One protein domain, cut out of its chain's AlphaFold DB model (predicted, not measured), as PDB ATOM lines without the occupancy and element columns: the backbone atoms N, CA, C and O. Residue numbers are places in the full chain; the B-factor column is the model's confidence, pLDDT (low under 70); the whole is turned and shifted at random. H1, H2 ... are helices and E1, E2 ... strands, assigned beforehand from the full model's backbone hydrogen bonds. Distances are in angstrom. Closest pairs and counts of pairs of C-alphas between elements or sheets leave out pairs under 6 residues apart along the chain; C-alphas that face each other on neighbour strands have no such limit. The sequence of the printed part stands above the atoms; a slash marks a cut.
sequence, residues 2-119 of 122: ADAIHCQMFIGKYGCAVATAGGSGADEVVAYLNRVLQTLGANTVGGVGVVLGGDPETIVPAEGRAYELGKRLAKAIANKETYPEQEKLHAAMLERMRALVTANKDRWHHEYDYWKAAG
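Overview. This is residues 2 to 119 of the 122 residues of the protein "NADPH-dependent FMN reductase" of Methanoculleus marisnigri (UniProt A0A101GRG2). A narrow ribbon of two parallel strands, E1 and E2, is sandwiched between two helices, H2 on one side and the long H3 on the other. From one end of this body H4 reaches away to a smaller helical lobe, where H1 and H5 pack on the far part of H4. The 118 residues hold five named helices and two named strands, in the order H1, E1, H2, E2, H3, H4, H5, and the class is mostly helix. The whole is loose and elongated, with a radius of gyration of the C-alphas of 17.5 A and spans of 56 by 32 by 21 A.

Arrangement. E1, residues 14 to 21, and E2, residues 43 to 51, are parallel neighbours at 10 degrees; N 19 and O 48 are 2.9 A apart and N 50 and O 19 are 3.0 A apart, within hydrogen-bond range. H2, residues 26 to 39, links them in a strand-helix-strand unit, two parallel strands with a helix between, whose crossover is right-handed. The closest C-alphas of H2 and E2 are those of Ala 26 and Gly 49, 4.6 A apart. H3, residues 56 to 79, has its closest C-alphas to E2 at Leu 73 and Val 45, 6.1 A apart. H2 and H3 are apart. The hub is H4, residues 84 to 103, which touches three helices. Its residues 86 to 93 alone touch residues 38 to 39 of H2, closest at the C-alphas of His 90 and Gln 38, 7.3 A, the same way at a steep tilt of 55 degrees. With residues 98 to 102 alone it touches H5, residues 109 to 117, closest at the C-alphas of Val 101 and Tyr 112, 5.8 A, opposite ways at a steep tilt of 57 degrees. With residues 97 to 101 alone it touches H1, residues 2 to 6, closest at the C-alphas of Met 97 and His 6, 5.4 A. H1 and H5 are close but not clearly touching, with the C-alphas of Asp 3 and Glu 111 6.6 A apart. Every O i to N i+4 pair is within hydrogen-bond range in H1, H2, H4 and H5, and 18 of 20 are in H3.

Along the chain. E1 is 24.2 A long and E2 25.5 A. H3, 35.8 A long, begins at C-alpha 56 (-60.510, -40.007, -13.278) and has a kink of 27 degrees near residue 63. H4 measures 28.9 A, H2 19.9 A, H5 12.0 A and H1 6.0 A. H1 begins at C-alpha 2 (-22.592, -39.899, -11.077), and H5 ends at C-alpha 117 (-11.949, -34.700, -25.321).

Size, cuts and confidence. The two C-alphas farthest apart, those of Glu 57 and Asp 106, are 56.0 A apart. The printed part has no cut and no long link; H1 to E1 is short and the other links are tight. The mean pLDDT of the printed part is 96.6, and no printed residue is under 70.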
ATOM      1  N   ALA A   2     -23.578 -40.906 -11.481       81.81
ATOM      2  CA  ALA A   2     -22.592 -39.899 -11.077       81.81
ATOM      3  C   ALA A   2     -21.852 -39.318 -12.297       81.81
ATOM      4  O   ALA A   2     -21.800 -38.107 -12.443       81.81
ATOM      5  N   ASP A   3     -21.434 -40.175 -13.228       88.62
ATOM      6  CA  ASP A   3     -20.942 -39.841 -14.573       88.62
ATOM      7  C   ASP A   3     -21.843 -38.858 -15.339       88.62
ATOM      8  O   ASP A   3     -21.375 -37.819 -15.788       88.62
ATOM      9  N   ALA A   4     -23.148 -39.117 -15.437       93.06
ATOM     10  CA  ALA A   4     -24.068 -38.255 -16.179       93.06
ATOM     11  C   ALA A   4     -24.141 -36.830 -15.602       93.06
ATOM     12  O   ALA A   4     -24.263 -35.857 -16.354       93.06
ATOM     13  N   ILE A   5     -24.011 -36.710 -14.276       95.06
ATOM     14  CA  ILE A   5     -23.914 -35.430 -13.571       95.06
ATOM     15  C   ILE A   5     -22.517 -34.829 -13.767       95.06
ATOM     16  O   ILE A   5     -22.400 -33.691 -14.207       95.06
ATOM     17  N   HIS A   6     -21.445 -35.568 -13.496       96.25
ATOM     18  CA  HIS A   6     -20.068 -35.071 -13.566       96.25
ATOM     19  C   HIS A   6     -19.681 -34.625 -14.977       96.25
ATOM     20  O   HIS A   6     -19.026 -33.605 -15.152       96.25
ATOM     21  N   CYS A   7     -20.110 -35.357 -15.999       96.12
ATOM     22  CA  CYS A   7     -19.864 -35.054 -17.405       96.12
ATOM     23  C   CYS A   7     -20.858 -34.048 -17.990       96.12
ATOM     24  O   CYS A   7     -20.670 -33.606 -19.128       96.12
ATOM     25  N   GLN A   8     -21.896 -33.671 -17.231       95.88
ATOM     26  CA  GLN A   8     -22.957 -32.770 -17.685       95.88
ATOM     27  C   GLN A   8     -23.494 -33.214 -19.058       95.88
ATOM     28  O   GLN A   8     -23.471 -32.468 -20.043       95.88
ATOM     29  N   MET A   9     -23.878 -34.492 -19.154       95.62
ATOM     30  CA  MET A   9     -24.124 -35.166 -20.437       95.62
ATOM     31  C   MET A   9     -25.299 -34.578 -21.225       95.62
ATOM     32  O   MET A   9     -25.422 -34.836 -22.423       95.62
ATOM     33  N   PHE A  10     -26.183 -33.819 -20.574       96.88
ATOM     34  CA  PHE A  10     -27.376 -33.259 -21.201       96.88
ATOM     35  C   PHE A  10     -27.220 -31.777 -21.570       96.88
ATOM     36  O   PHE A  10     -28.199 -31.166 -21.996       96.88
ATOM     37  N   ILE A  11     -26.015 -31.198 -21.480       94.31
ATOM     38  CA  ILE A  11     -25.760 -29.835 -21.977       94.31
ATOM     39  C   ILE A  11     -26.274 -29.677 -23.414       94.31
ATOM     40  O   ILE A  11     -25.974 -30.482 -24.299       94.31
ATOM     41  N   GLY A  12     -27.059 -28.619 -23.635       94.19
ATOM     42  CA  GLY A  12     -27.663 -28.298 -24.930       94.19
ATOM     43  C   GLY A  12     -28.845 -29.192 -25.321       94.19
ATOM     44  O   GLY A  12     -29.355 -29.076 -26.436       94.19
ATOM     45  N   LYS A  13     -29.282 -30.101 -24.441       98.06
ATOM     46  CA  LYS A  13     -30.515 -30.875 -24.610       98.06
ATOM     47  C   LYS A  13     -31.694 -30.142 -23.981       98.06
ATOM     48  O   LYS A  13     -31.526 -29.261 -23.140       98.06
ATOM     49  N   TYR A  14     -32.893 -30.557 -24.375       98.75
ATOM     50  CA  TYR A  14     -34.146 -30.047 -23.838       98.75
ATOM     51  C   TYR A  14     -34.969 -31.197 -23.267       98.75
ATOM     52  O   TYR A  14     -34.886 -32.322 -23.761       98.75
ATOM     53  N   GLY A  15     -35.781 -30.915 -22.255       98.50
ATOM     54  CA  GLY A  15     -36.681 -31.899 -21.670       98.50
ATOM     55  C   GLY A  15     -37.899 -31.283 -20.992       98.50
ATOM     56  O   GLY A  15     -38.039 -30.068 -20.866       98.50
ATOM     57  N   CYS A  16     -38.802 -32.147 -20.558       98.69
ATOM     58  CA  CYS A  16     -39.944 -31.822 -19.716       98.69
ATOM     59  C   CYS A  16     -40.346 -33.073 -18.934       98.69
ATOM     60  O   CYS A  16     -39.965 -34.182 -19.311       98.69
ATOM     61  N   ALA A  17     -41.139 -32.907 -17.881       98.69
ATOM     62  CA  ALA A  17     -41.603 -34.020 -17.059       98.69
ATOM     63  C   ALA A  17     -43.132 -34.114 -17.044       98.69
ATOM     64  O   ALA A  17     -43.826 -33.100 -16.999       98.69
ATOM     65  N   VAL A  18     -43.657 -35.336 -17.046       98.31
ATOM     66  CA  VAL A  18     -45.083 -35.620 -16.864       98.31
ATOM     67  C   VAL A  18     -45.217 -36.665 -15.766       98.31
ATOM     68  O   VAL A  18     -44.434 -37.615 -15.733       98.31
ATOM     69  N   ALA A  19     -46.181 -36.491 -14.865       98.12
ATOM     70  CA  ALA A  19     -46.466 -37.451 -13.810       98.12
ATOM     71  C   ALA A  19     -47.971 -37.583 -13.566       98.12
ATOM     72  O   ALA A  19     -48.705 -36.596 -13.505       98.12
ATOM     73  N   THR A  20     -48.411 -38.820 -13.369       96.94
ATOM     74  CA  THR A  20     -49.755 -39.160 -12.903       96.94
ATOM     75  C   THR A  20     -49.647 -39.771 -11.513       96.94
ATOM     76  O   THR A  20     -48.761 -40.591 -11.275       96.94
ATOM     77  N   ALA A  21     -50.564 -39.442 -10.614       96.25
ATOM     78  CA  ALA A  21     -50.644 -40.050  -9.292       96.25
ATOM     79  C   ALA A  21     -52.077 -40.474  -8.964       96.25
ATOM     80  O   ALA A  21     -53.040 -39.901  -9.462       96.25
ATOM     81  N   GLY A  22     -52.223 -41.470  -8.091       95.19
ATOM     82  CA  GLY A  22     -53.528 -41.833  -7.540       95.19
ATOM     83  C   GLY A  22     -54.012 -40.828  -6.493       95.19
ATOM     84  O   GLY A  22     -55.147 -40.389  -6.559       95.19
ATOM     85  N   GLY A  23     -53.159 -40.432  -5.543       94.06
ATOM     86  CA  GLY A  23     -53.582 -39.625  -4.387       94.06
ATOM     87  C   GLY A  23     -53.018 -38.205  -4.330       94.06
ATOM     88  O   GLY A  23     -53.762 -37.254  -4.123       94.06
ATOM     89  N   SER A  24     -51.705 -38.046  -4.478       95.25
ATOM     90  CA  SER A  24     -51.016 -36.754  -4.359       95.25
ATOM     91  C   SER A  24     -49.602 -36.851  -4.939       95.25
ATOM     92  O   SER A  24     -49.178 -37.930  -5.359       95.25
ATOM     93  N   GLY A  25     -48.860 -35.742  -4.968       96.56
ATOM     94  CA  GLY A  25     -47.428 -35.763  -5.278       96.56
ATOM     95  C   GLY A  25     -47.067 -35.590  -6.756       96.56
ATOM     96  O   GLY A  25     -45.887 -35.624  -7.098       96.56
ATOM     97  N   ALA A  26     -48.048 -35.463  -7.657       97.69
ATOM     98  CA  ALA A  26     -47.776 -35.421  -9.096       97.69
ATOM     99  C   ALA A  26     -46.910 -34.210  -9.488       97.69
ATOM    100  O   ALA A  26     -45.941 -34.358 -10.235       97.69
ATOM    101  N   ASP A  27     -47.215 -33.028  -8.949       98.00
ATOM    102  CA  ASP A  27     -46.472 -31.803  -9.252       98.00
ATOM    103  C   ASP A  27     -45.081 -31.803  -8.600       98.00
ATOM    104  O   ASP A  27     -44.105 -31.356  -9.203       98.00
ATOM    105  N   GLU A  28     -44.951 -32.375  -7.404       98.50
ATOM    106  CA  GLU A  28     -43.676 -32.553  -6.713       98.50
ATOM    107  C   GLU A  28     -42.743 -33.483  -7.494       98.50
ATOM    108  O   GLU A  28     -41.553 -33.189  -7.646       98.50
ATOM    109  N   VAL A  29     -43.278 -34.573  -8.052       98.56
ATOM    110  CA  VAL A  29     -42.526 -35.479  -8.931       98.56
ATOM    111  C   VAL A  29     -42.108 -34.760 -10.214       98.56
ATOM    112  O   VAL A  29     -40.948 -34.862 -10.612       98.56
ATOM    113  N   VAL A  30     -42.993 -33.979 -10.840       98.81
ATOM    114  CA  VAL A  30     -42.647 -33.160 -12.016       98.81
ATOM    115  C   VAL A  30     -41.515 -32.182 -11.702       98.81
ATOM    116  O   VAL A  30     -40.548 -32.086 -12.463       98.81
ATOM    117  N   ALA A  31     -41.600 -31.476 -10.574       98.69
ATOM    118  CA  ALA A  31     -40.573 -30.537 -10.140       98.69
ATOM    119  C   ALA A  31     -39.232 -31.244  -9.891       98.69
ATOM    120  O   ALA A  31     -38.183 -30.754 -10.323       98.69
ATOM    121  N   TYR A  32     -39.260 -32.414  -9.249       98.56
ATOM    122  CA  TYR A  32     -38.075 -33.233  -9.017       98.56
ATOM    123  C   TYR A  32     -37.428 -33.685 -10.331       98.56
ATOM    124  O   TYR A  32     -36.234 -33.462 -10.530       98.56
ATOM    125  N   LEU A  33     -38.203 -34.258 -11.254       98.69
ATOM    126  CA  LEU A  33     -37.691 -34.745 -12.538       98.69
ATOM    127  C   LEU A  33     -37.108 -33.611 -13.389       98.69
ATOM    128  O   LEU A  33     -36.033 -33.767 -13.966       98.69
ATOM    129  N   ASN A  34     -37.748 -32.439 -13.406       98.62
ATOM    130  CA  ASN A  34     -37.186 -31.264 -14.069       98.62
ATOM    131  C   ASN A  34     -35.878 -30.800 -13.408       98.62
ATOM    132  O   ASN A  34     -34.914 -30.487 -14.106       98.62
ATOM    133  N   ARG A  35     -35.785 -30.815 -12.073       97.75
ATOM    134  CA  ARG A  35     -34.528 -30.501 -11.375       97.75
ATOM    135  C   ARG A  35     -33.425 -31.514 -11.691       97.75
ATOM    136  O   ARG A  35     -32.268 -31.116 -11.837       97.75
ATOM    137  N   VAL A  36     -33.760 -32.798 -11.828       97.50
ATOM    138  CA  VAL A  36     -32.812 -33.834 -12.263       97.50
ATOM    139  C   VAL A  36     -32.319 -33.535 -13.679       97.50
ATOM    140  O   VAL A  36     -31.111 -33.489 -13.889       97.50
ATOM    141  N   LEU A  37     -33.215 -33.243 -14.628       98.06
ATOM    142  CA  LEU A  37     -32.843 -32.867 -15.999       98.06
ATOM    143  C   LEU A  37     -31.895 -31.659 -16.033       98.06
ATOM    144  O   LEU A  37     -30.864 -31.717 -16.702       98.06
ATOM    145  N   GLN A  38     -32.193 -30.610 -15.264       97.62
ATOM    146  CA  GLN A  38     -31.320 -29.437 -15.160       97.62
ATOM    147  C   GLN A  38     -29.963 -29.777 -14.536       97.62
ATOM    148  O   GLN A  38     -28.936 -29.312 -15.012       97.62
ATOM    149  N   THR A  39     -29.929 -30.642 -13.519       96.44
ATOM    150  CA  THR A  39     -28.674 -31.089 -12.882       96.44
ATOM    151  C   THR A  39     -27.764 -31.838 -13.863       96.44
ATOM    152  O   THR A  39     -26.541 -31.761 -13.755       96.44
ATOM    153  N   LEU A  40     -28.354 -32.546 -14.829       96.81
ATOM    154  CA  LEU A  40     -27.642 -33.237 -15.907       96.81
ATOM    155  C   LEU A  40     -27.216 -32.292 -17.051       96.81
ATOM    156  O   LEU A  40     -26.433 -32.703 -17.910       96.81
ATOM    157  N   GLY A  41     -27.712 -31.048 -17.066       96.50
ATOM    158  CA  GLY A  41     -27.385 -29.993 -18.033       96.50
ATOM    159  C   GLY A  41     -28.475 -29.671 -19.066       96.50
ATOM    160  O   GLY A  41     -28.230 -28.863 -19.960       96.50
ATOM    161  N   ALA A  42     -29.660 -30.290 -18.997       98.19
ATOM    162  CA  ALA A  42     -30.746 -30.005 -19.940       98.19
ATOM    163  C   ALA A  42     -31.509 -28.724 -19.584       98.19
ATOM    164  O   ALA A  42     -31.749 -28.421 -18.416       98.19
ATOM    165  N   ASN A  43     -32.019 -28.050 -20.613       98.56
ATOM    166  CA  ASN A  43     -33.036 -27.019 -20.472       98.56
ATOM    167  C   ASN A  43     -34.436 -27.639 -20.363       98.56
ATOM    168  O   ASN A  43     -34.871 -28.395 -21.231       98.56
ATOM    169  N   THR A  44     -35.180 -27.320 -19.308       98.56
ATOM    170  CA  THR A  44     -36.545 -27.822 -19.113       98.56
ATOM    171  C   THR A  44     -37.591 -26.819 -19.572       98.56
ATOM    172  O   THR A  44     -37.507 -25.642 -19.219       98.56
ATOM    173  N   VAL A  45     -38.614 -27.289 -20.291       98.44
ATOM    174  CA  VAL A  45     -39.678 -26.438 -20.867       98.44
ATOM    175  C   VAL A  45     -40.997 -26.463 -20.084       98.44
ATOM    176  O   VAL A  45     -41.976 -25.846 -20.503       98.44
ATOM    177  N   GLY A  46     -41.038 -27.160 -18.948       98.12
ATOM    178  CA  GLY A  46     -42.206 -27.252 -18.071       98.12
ATOM    179  C   GLY A  46     -42.547 -28.691 -17.697       98.12
ATOM    180  O   GLY A  46     -41.707 -29.591 -17.780       98.12
ATOM    181  N   GLY A  47     -43.785 -28.910 -17.272       98.50
ATOM    182  CA  GLY A  47     -44.274 -30.241 -16.951       98.50
ATOM    183  C   GLY A  47     -45.776 -30.294 -16.707       98.50
ATOM    184  O   GLY A  47     -46.430 -29.253 -16.645       98.50
ATOM    185  N   VAL A  48     -46.310 -31.510 -16.595       98.69
ATOM    186  CA  VAL A  48     -47.730 -31.770 -16.313       98.69
ATOM    187  C   VAL A  48     -47.847 -32.805 -15.202       98.69
ATOM    188  O   VAL A  48     -47.473 -33.958 -15.394       98.69
ATOM    189  N   GLY A  49     -48.377 -32.393 -14.053       97.94
ATOM    190  CA  GLY A  49     -48.824 -33.286 -12.990       97.94
ATOM    191  C   GLY A  49     -50.346 -33.444 -13.016       97.94
ATOM    192  O   GLY A  49     -51.078 -32.487 -13.304       97.94
ATOM    193  N   VAL A  50     -50.835 -34.653 -12.740       97.69
ATOM    194  CA  VAL A  50     -52.265 -34.926 -12.532       97.69
ATOM    195  C   VAL A  50     -52.480 -35.993 -11.457       97.69
ATOM    196  O   VAL A  50     -51.756 -36.987 -11.394       97.69
ATOM    197  N   VAL A  51     -53.482 -35.782 -10.606       96.38
ATOM    198  CA  VAL A  51     -53.930 -36.730  -9.579       96.38
ATOM    199  C   VAL A  51     -55.303 -37.263  -9.981       96.38
ATOM    200  O   VAL A  51     -56.240 -36.483 -10.102       96.38
ATOM    201  N   LEU A  52     -55.422 -38.578 -10.170       94.25
ATOM    202  CA  LEU A  52     -56.597 -39.217 -10.773       94.25
ATOM    203  C   LEU A  52     -57.572 -39.831  -9.761       94.25
ATOM    204  O   LEU A  52     -58.725 -40.068 -10.094       94.25
ATOM    205  N   GLY A  53     -57.143 -40.127  -8.531       89.19
ATOM    206  CA  GLY A  53     -57.960 -40.904  -7.586       89.19
ATOM    207  C   GLY A  53     -59.158 -40.156  -7.006       89.19
ATOM    208  O   GLY A  53     -60.061 -40.802  -6.485       89.19
ATOM    209  N   GLY A  54     -59.184 -38.823  -7.101       86.00
ATOM    210  CA  GLY A  54     -60.360 -38.019  -6.750       86.00
ATOM    211  C   GLY A  54     -61.359 -37.870  -7.899       86.00
ATOM    212  O   GLY A  54     -62.554 -37.743  -7.648       86.00
ATOM    213  N   ASP A  55     -60.871 -37.895  -9.139       91.12
ATOM    214  CA  ASP A  55     -61.671 -37.756 -10.354       91.12
ATOM    215  C   ASP A  55     -60.869 -38.264 -11.572       91.12
ATOM    216  O   ASP A  55     -59.955 -37.572 -12.041       91.12
ATOM    217  N   PRO A  56     -61.179 -39.464 -12.100       89.56
ATOM    218  CA  PRO A  56     -60.510 -40.007 -13.278       89.56
ATOM    219  C   PRO A  56     -60.666 -39.142 -14.536       89.56
ATOM    220  O   PRO A  56     -59.773 -39.161 -15.382       89.56
ATOM    221  N   GLU A  57     -61.734 -38.345 -14.650       94.06
ATOM    222  CA  GLU A  57     -61.988 -37.492 -15.820       94.06
ATOM    223  C   GLU A  57     -60.980 -36.339 -15.934       94.06
ATOM    224  O   GLU A  57     -60.806 -35.758 -17.007       94.06
ATOM    225  N   THR A  58     -60.215 -36.060 -14.870       94.00
ATOM    226  CA  THR A  58     -59.086 -35.116 -14.908       94.00
ATOM    227  C   THR A  58     -57.973 -35.537 -15.875       94.00
ATOM    228  O   THR A  58     -57.142 -34.699 -16.244       94.00
ATOM    229  N   ILE A  59     -57.964 -36.794 -16.341       95.12
ATOM    230  CA  ILE A  59     -57.020 -37.266 -17.357       95.12
ATOM    231  C   ILE A  59     -57.197 -36.539 -18.696       95.12
ATOM    232  O   ILE A  59     -56.205 -36.124 -19.287       95.12
ATOM    233  N   VAL A  60     -58.433 -36.288 -19.138       95.38
ATOM    234  CA  VAL A  60     -58.731 -35.693 -20.455       95.38
ATOM    235  C   VAL A  60     -58.134 -34.284 -20.604       95.38
ATOM    236  O   VAL A  60     -57.390 -34.032 -21.558       95.38
ATOM    237  N   PRO A  61     -58.355 -33.334 -19.671       96.00
ATOM    238  CA  PRO A  61     -57.674 -32.044 -19.743       96.00
ATOM    239  C   PRO A  61     -56.156 -32.163 -19.516       96.00
ATOM    240  O   PRO A  61     -55.397 -31.338 -20.032       96.00
ATOM    241  N   ALA A  62     -55.672 -33.167 -18.773       96.88
ATOM    242  CA  ALA A  62     -54.237 -33.390 -18.592       96.88
ATOM    243  C   ALA A  62     -53.543 -33.847 -19.886       96.88
ATOM    244  O   ALA A  62     -52.450 -33.356 -20.176       96.88
ATOM    245  N   GLU A  63     -54.185 -34.691 -20.698       97.69
ATOM    246  CA  GLU A  63     -53.707 -35.080 -22.030       97.69
ATOM    247  C   GLU A  63     -53.547 -33.860 -22.944       97.69
ATOM    248  O   GLU A  63     -52.497 -33.686 -23.566       97.69
ATOM    249  N   GLY A  64     -54.532 -32.954 -22.951       98.19
ATOM    250  CA  GLY A  64     -54.447 -31.696 -23.699       98.19
ATOM    251  C   GLY A  64     -53.251 -30.833 -23.275       98.19
ATOM    252  O   GLY A  64     -52.503 -30.336 -24.123       98.19
ATOM    253  N   ARG A  65     -53.000 -30.705 -21.964       98.44
ATOM    254  CA  ARG A  65     -51.813 -29.995 -21.449       98.44
ATOM    255  C   ARG A  65     -50.507 -30.694 -21.835       98.44
ATOM    256  O   ARG A  65     -49.540 -30.016 -22.179       98.44
ATOM    257  N   ALA A  66     -50.464 -32.025 -21.792       98.50
ATOM    258  CA  ALA A  66     -49.283 -32.801 -22.163       98.50
ATOM    259  C   ALA A  66     -48.967 -32.680 -23.663       98.50
ATOM    260  O   ALA A  66     -47.802 -32.545 -24.041       98.50
ATOM    261  N   TYR A  67     -49.994 -32.641 -24.513       98.69
ATOM    262  CA  TYR A  67     -49.843 -32.404 -25.946       98.69
ATOM    263  C   TYR A  67     -49.226 -31.028 -26.240       98.69
ATOM    264  O   TYR A  67     -48.237 -30.924 -26.972       98.69
ATOM    265  N   GLU A  68     -49.740 -29.964 -25.614       98.75
ATOM    266  CA  GLU A  68     -49.168 -28.619 -25.768       98.75
ATOM    267  C   GLU A  68     -47.751 -28.509 -25.184       98.75
ATOM    268  O   GLU A  68     -46.889 -27.843 -25.766       98.75
ATOM    269  N   LEU A  69     -47.456 -29.217 -24.088       98.81
ATOM    270  CA  LEU A  69     -46.098 -29.329 -23.556       98.81
ATOM    271  C   LEU A  69     -45.145 -29.984 -24.570       98.81
ATOM    272  O   LEU A  69     -44.037 -29.486 -24.773       98.81
ATOM    273  N   GLY A  70     -45.582 -31.045 -25.252       98.81
ATOM    274  CA  GLY A  70     -44.816 -31.689 -26.323       98.81
ATOM    275  C   GLY A  70     -44.521 -30.739 -27.488       98.81
ATOM    276  O   GLY A  70     -43.379 -30.645 -27.945       98.81
ATOM    277  N   LYS A  71     -45.514 -29.949 -27.919       98.81
ATOM    278  CA  LYS A  71     -45.318 -28.899 -28.936       98.81
ATOM    279  C   LYS A  71     -44.314 -27.843 -28.481       98.81
ATOM    280  O   LYS A  71     -43.456 -27.433 -29.265       98.81
ATOM    281  N   ARG A  72     -44.386 -27.418 -27.216       98.75
ATOM    282  CA  ARG A  72     -43.425 -26.473 -26.635       98.75
ATOM    283  C   ARG A  72     -42.009 -27.044 -26.623       98.75
ATOM    284  O   ARG A  72     -41.085 -26.330 -26.996       98.75
ATOM    285  N   LEU A  73     -41.839 -28.314 -26.255       98.81
ATOM    286  CA  LEU A  73     -40.543 -28.993 -26.289       98.81
ATOM    287  C   LEU A  73     -39.961 -29.011 -27.707       98.81
ATOM    288  O   LEU A  73     -38.823 -28.590 -27.906       98.81
ATOM    289  N   ALA A  74     -40.751 -29.435 -28.696       98.81
ATOM    290  CA  ALA A  74     -40.320 -29.468 -30.092       98.81
ATOM    291  C   ALA A  74     -39.913 -28.075 -30.601       98.81
ATOM    292  O   ALA A  74     -38.872 -27.925 -31.242       98.81
ATOM    293  N   LYS A  75     -40.693 -27.042 -30.260       98.75
ATOM    294  CA  LYS A  75     -40.386 -25.650 -30.601       98.75
ATOM    295  C   LYS A  75     -39.088 -25.171 -29.950       98.75
ATOM    296  O   LYS A  75     -38.254 -24.595 -30.643       98.75
ATOM    297  N   ALA A  76     -38.899 -25.428 -28.657       98.69
ATOM    298  CA  ALA A  76     -37.695 -25.028 -27.934       98.69
ATOM    299  C   ALA A  76     -36.432 -25.656 -28.539       98.69
ATOM    300  O   ALA A  76     -35.433 -24.963 -28.728       98.69
ATOM    301  N   ILE A  77     -36.511 -26.937 -28.920       98.62
ATOM    302  CA  ILE A  77     -35.436 -27.649 -29.619       98.62
ATOM    303  C   ILE A  77     -35.158 -27.007 -30.982       98.62
ATOM    304  O   ILE A  77     -34.010 -26.685 -31.286       98.62
ATOM    305  N   ALA A  78     -36.195 -26.806 -31.802       98.62
ATOM    306  CA  ALA A  78     -36.055 -26.264 -33.153       98.62
ATOM    307  C   ALA A  78     -35.454 -24.849 -33.152       98.62
ATOM    308  O   ALA A  78     -34.579 -24.538 -33.959       98.62
ATOM    309  N   ASN A  79     -35.891 -24.017 -32.210       98.44
ATOM    310  CA  ASN A  79     -35.462 -22.627 -32.088       98.44
ATOM    311  C   ASN A  79     -34.177 -22.450 -31.275       98.44
ATOM    312  O   ASN A  79     -33.670 -21.333 -31.201       98.44
ATOM    313  N   LYS A  80     -33.667 -23.519 -30.647       98.00
ATOM    314  CA  LYS A  80     -32.564 -23.460 -29.679       98.00
ATOM    315  C   LYS A  80     -32.814 -22.390 -28.611       98.00
ATOM    316  O   LYS A  80     -31.964 -21.540 -28.351       98.00
ATOM    317  N   GLU A  81     -34.016 -22.409 -28.031       98.25
ATOM    318  CA  GLU A  81     -34.423 -21.426 -27.022       98.25
ATOM    319  C   GLU A  81     -33.463 -21.432 -25.829       98.25
ATOM    320  O   GLU A  81     -32.990 -22.487 -25.397       98.25
ATOM    321  N   THR A  82     -33.199 -20.251 -25.281       96.75
ATOM    322  CA  THR A  82     -32.363 -20.073 -24.095       96.75
ATOM    323  C   THR A  82     -33.211 -19.580 -22.933       96.75
ATOM    324  O   THR A  82     -34.159 -18.811 -23.106       96.75
ATOM    325  N   TYR A  83     -32.866 -20.025 -21.726       97.19
ATOM    326  CA  TYR A  83     -33.592 -19.675 -20.508       97.19
ATOM    327  C   TYR A  83     -32.603 -19.076 -19.508       97.19
ATOM    328  O   TYR A  83     -31.895 -19.836 -18.849       97.19
ATOM    329  N   PRO A  84     -32.526 -17.738 -19.362       96.88
ATOM    330  CA  PRO A  84     -31.438 -17.077 -18.635       96.88
ATOM    331  C   PRO A  84     -31.177 -17.604 -17.218       96.88
ATOM    332  O   PRO A  84     -30.037 -17.628 -16.766       96.88
ATOM    333  N   GLU A  85     -32.216 -18.033 -16.504       96.50
ATOM    334  CA  GLU A  85     -32.077 -18.615 -15.165       96.50
ATOM    335  C   GLU A  85     -31.470 -20.024 -15.191       96.50
ATOM    336  O   GLU A  85     -30.630 -20.343 -14.350       96.50
ATOM    337  N   GLN A  86     -31.838 -20.846 -16.176       97.75
ATOM    338  CA  GLN A  86     -31.273 -22.185 -16.347       97.75
ATOM    339  C   GLN A  86     -29.838 -22.104 -16.871       97.75
ATOM    340  O   GLN A  86     -28.977 -22.811 -16.367       97.75
ATOM    341  N   GLU A  87     -29.533 -21.165 -17.773       96.06
ATOM    342  CA  GLU A  87     -28.157 -20.941 -18.242       96.06
ATOM    343  C   GLU A  87     -27.210 -20.567 -17.088       96.06
ATOM    344  O   GLU A  87     -26.072 -21.033 -17.034       96.06
ATOM    345  N   LYS A  88     -27.685 -19.781 -16.110       97.00
ATOM    346  CA  LYS A  88     -26.920 -19.487 -14.886       97.00
ATOM    347  C   LYS A  88     -26.667 -20.743 -14.051       97.00
ATOM    348  O   LYS A  88     -25.555 -20.923 -13.554       97.00
ATOM    349  N   LEU A  89     -27.676 -21.605 -13.896       96.00
ATOM    350  CA  LEU A  89     -27.530 -22.886 -13.199       96.00
ATOM    351  C   LEU A  89     -26.529 -23.802 -13.910       96.00
ATOM    352  O   LEU A  89     -25.643 -24.351 -13.255       96.00
ATOM    353  N   HIS A  90     -26.626 -23.917 -15.234       96.56
ATOM    354  CA  HIS A  90     -25.738 -24.747 -16.049       96.56
ATOM    355  C   HIS A  90     -24.297 -24.255 -15.991       96.56
ATOM    356  O   HIS A  90     -23.389 -25.060 -15.800       96.56
ATOM    357  N   ALA A  91     -24.073 -22.943 -16.075       96.12
ATOM    358  CA  ALA A  91     -22.740 -22.362 -15.943       96.12
ATOM    359  C   ALA A  91     -22.121 -22.665 -14.567       96.12
ATOM    360  O   ALA A  91     -20.979 -23.116 -14.483       96.12
ATOM    361  N   ALA A  92     -22.888 -22.486 -13.486       96.81
ATOM    362  CA  ALA A  92     -22.423 -22.792 -12.134       96.81
ATOM    363  C   ALA A  92     -22.129 -24.290 -11.941       96.81
ATOM    364  O   ALA A  92     -21.131 -24.658 -11.316       96.81
ATOM    365  N   MET A  93     -22.977 -25.164 -12.491       96.19
ATOM    366  CA  MET A  93     -22.778 -26.608 -12.422       96.19
ATOM    367  C   MET A  93     -21.553 -27.048 -13.227       96.19
ATOM    368  O   MET A  93     -20.760 -27.849 -12.734       96.19
ATOM    369  N   LEU A  94     -21.358 -26.493 -14.426       95.31
ATOM    370  CA  LEU A  94     -20.203 -26.779 -15.268       95.31
ATOM    371  C   LEU A  94     -18.900 -26.422 -14.543       95.31
ATOM    372  O   LEU A  94     -18.006 -27.257 -14.462       95.31
ATOM    373  N   GLU A  95     -18.800 -25.233 -13.947       96.75
ATOM    374  CA  GLU A  95     -17.597 -24.839 -13.202       96.75
ATOM    375  C   GLU A  95     -17.344 -25.738 -11.985       96.75
ATOM    376  O   GLU A  95     -16.220 -26.199 -11.765       96.75
ATOM    377  N   ARG A  96     -18.401 -26.087 -11.240       96.62
ATOM    378  CA  ARG A  96     -18.298 -27.030 -10.121       96.62
ATOM    379  C   ARG A  96     -17.789 -28.401 -10.575       96.62
ATOM    380  O   ARG A  96     -16.896 -28.959  -9.937       96.62
ATOM    381  N   MET A  97     -18.360 -28.955 -11.643       96.88
ATOM    382  CA  MET A  97     -17.983 -30.277 -12.141       96.88
ATOM    383  C   MET A  97     -16.583 -30.273 -12.754       96.88
ATOM    384  O   MET A  97     -15.827 -31.207 -12.502       96.88
ATOM    385  N   ARG A  98     -16.183 -29.194 -13.441       96.19
ATOM    386  CA  ARG A  98     -14.814 -29.004 -13.944       96.19
ATOM    387  C   ARG A  98     -13.792 -29.127 -12.817       96.19
ATOM    388  O   ARG A  98     -12.836 -29.896 -12.929       96.19
ATOM    389  N   ALA A  99     -14.009 -28.395 -11.722       97.25
ATOM    390  CA  ALA A  99     -13.130 -28.424 -10.558       97.25
ATOM    391  C   ALA A  99     -13.092 -29.817  -9.912       97.25
ATOM    392  O   ALA A  99     -12.015 -30.340  -9.625       97.25
ATOM    393  N   LEU A 100     -14.260 -30.442  -9.733       96.81
ATOM    394  CA  LEU A 100     -14.378 -31.744  -9.084       96.81
ATOM    395  C   LEU A 100     -13.716 -32.868  -9.896       96.81
ATOM    396  O   LEU A 100     -12.962 -33.658  -9.332       96.81
ATOM    397  N   VAL A 101     -13.956 -32.917 -11.210       97.19
ATOM    398  CA  VAL A 101     -13.358 -33.907 -12.118       97.19
ATOM    399  C   VAL A 101     -11.844 -33.718 -12.201       97.19
ATOM    400  O   VAL A 101     -11.102 -34.690 -12.084       97.19
ATOM    401  N   THR A 102     -11.364 -32.475 -12.307       96.38
ATOM    402  CA  THR A 102      -9.919 -32.184 -12.337       96.38
ATOM    403  C   THR A 102      -9.225 -32.613 -11.042       96.38
ATOM    404  O   THR A 102      -8.153 -33.214 -11.087       96.38
ATOM    405  N   ALA A 103      -9.843 -32.352  -9.885       97.25
ATOM    406  CA  ALA A 103      -9.298 -32.726  -8.580       97.25
ATOM    407  C   ALA A 103      -9.253 -34.247  -8.348       97.25
ATOM    408  O   ALA A 103      -8.469 -34.715  -7.527       97.25
ATOM    409  N   ASN A 104     -10.077 -35.019  -9.062       96.75
ATOM    410  CA  ASN A 104     -10.175 -36.474  -8.918       96.75
ATOM    411  C   ASN A 104      -9.644 -37.239 -10.141       96.75
ATOM    412  O   ASN A 104      -9.938 -38.425 -10.282       96.75
ATOM    413  N   LYS A 105      -8.853 -36.596 -11.010       95.81
ATOM    414  CA  LYS A 105      -8.391 -37.160 -12.292       95.81
ATOM    415  C   LYS A 105      -7.719 -38.537 -12.188       95.81
ATOM    416  O   LYS A 105      -7.908 -39.361 -13.071       95.81
ATOM    417  N   ASP A 106      -7.008 -38.806 -11.091       96.94
ATOM    418  CA  ASP A 106      -6.283 -40.071 -10.873       96.94
ATOM    419  C   ASP A 106      -7.214 -41.233 -10.466       96.94
ATOM    420  O   ASP A 106      -6.799 -42.386 -10.374       96.94
ATOM    421  N   ARG A 107      -8.484 -40.934 -10.157       96.50
ATOM    422  CA  ARG A 107      -9.517 -41.917  -9.791       96.50
ATOM    423  C   ARG A 107     -10.654 -41.964 -10.807       96.50
ATOM    424  O   ARG A 107     -11.244 -43.023 -11.001       96.50
ATOM    425  N   TRP A 108     -10.989 -40.829 -11.414       95.50
ATOM    426  CA  TRP A 108     -12.117 -40.642 -12.332       95.50
ATOM    427  C   TRP A 108     -11.616 -40.450 -13.762       95.50
ATOM    428  O   TRP A 108     -11.828 -39.411 -14.389       95.50
ATOM    429  N   HIS A 109     -10.892 -41.456 -14.256       95.38
ATOM    430  CA  HIS A 109     -10.248 -41.401 -15.568       95.38
ATOM    431  C   HIS A 109     -11.259 -41.146 -16.692       95.38
ATOM    432  O   HIS A 109     -11.023 -40.295 -17.542       95.38
ATOM    433  N   HIS A 110     -12.416 -41.818 -16.658       95.56
ATOM    434  CA  HIS A 110     -13.449 -41.658 -17.681       95.56
ATOM    435  C   HIS A 110     -13.967 -40.217 -17.760       95.56
ATOM    436  O   HIS A 110     -14.017 -39.634 -18.843       95.56
ATOM    437  N   GLU A 111     -14.341 -39.632 -16.623       96.94
ATOM    438  CA  GLU A 111     -14.836 -38.264 -16.573       96.94
ATOM    439  C   GLU A 111     -13.755 -37.275 -17.010       96.94
ATOM    440  O   GLU A 111     -14.032 -36.384 -17.811       96.94
ATOM    441  N   TYR A 112     -12.517 -37.442 -16.543       97.00
ATOM    442  CA  TYR A 112     -11.416 -36.572 -16.946       97.00
ATOM    443  C   TYR A 112     -11.171 -36.631 -18.461       97.00
ATOM    444  O   TYR A 112     -11.155 -35.591 -19.123       97.00
ATOM    445  N   ASP A 113     -11.081 -37.833 -19.033       96.94
ATOM    446  CA  ASP A 113     -10.883 -38.032 -20.471       96.94
ATOM    447  C   ASP A 113     -12.041 -37.453 -21.289       96.94
ATOM    448  O   ASP A 113     -11.814 -36.800 -22.309       96.94
ATOM    449  N   TYR A 114     -13.283 -37.617 -20.821       96.50
ATOM    450  CA  TYR A 114     -14.460 -37.019 -21.448       96.50
ATOM    451  C   TYR A 114     -14.366 -35.489 -21.488       96.50
ATOM    452  O   TYR A 114     -14.601 -34.869 -22.527       96.50
ATOM    453  N   TRP A 115     -14.006 -34.860 -20.367       96.50
ATOM    454  CA  TRP A 115     -13.873 -33.406 -20.282       96.50
ATOM    455  C   TRP A 115     -12.722 -32.883 -21.145       96.50
ATOM    456  O   TRP A 115     -12.870 -31.831 -21.774       96.50
ATOM    457  N   LYS A 116     -11.609 -33.620 -21.216       97.06
ATOM    458  CA  LYS A 116     -10.465 -33.288 -22.069       97.06
ATOM    459  C   LYS A 116     -10.817 -33.405 -23.551       97.06
ATOM    460  O   LYS A 116     -10.581 -32.471 -24.312       97.06
ATOM    461  N   ALA A 117     -11.464 -34.500 -23.954       96.81
ATOM    462  CA  ALA A 117     -11.949 -34.700 -25.321       96.81
ATOM    463  C   ALA A 117     -12.976 -33.632 -25.740       96.81
ATOM    464  O   ALA A 117     -13.004 -33.212 -26.894       96.81
ATOM    465  N   ALA A 118     -13.786 -33.150 -24.793       93.56
ATOM    466  CA  ALA A 118     -14.727 -32.053 -25.004       93.56
ATOM    467  C   ALA A 118     -14.078 -30.650 -24.992       93.56
ATOM    468  O   ALA A 118     -14.797 -29.660 -25.134       93.56
ATOM    469  N   GLY A 119     -12.759 -30.535 -24.778       95.25
ATOM    470  CA  GLY A 119     -12.038 -29.257 -24.698       95.25
ATOM    471  C   GLY A 119     -12.406 -28.403 -23.479       95.25
ATOM    472  O   GLY A 119     -12.240 -27.185 -23.493       95.25
TER     473      GLY A 119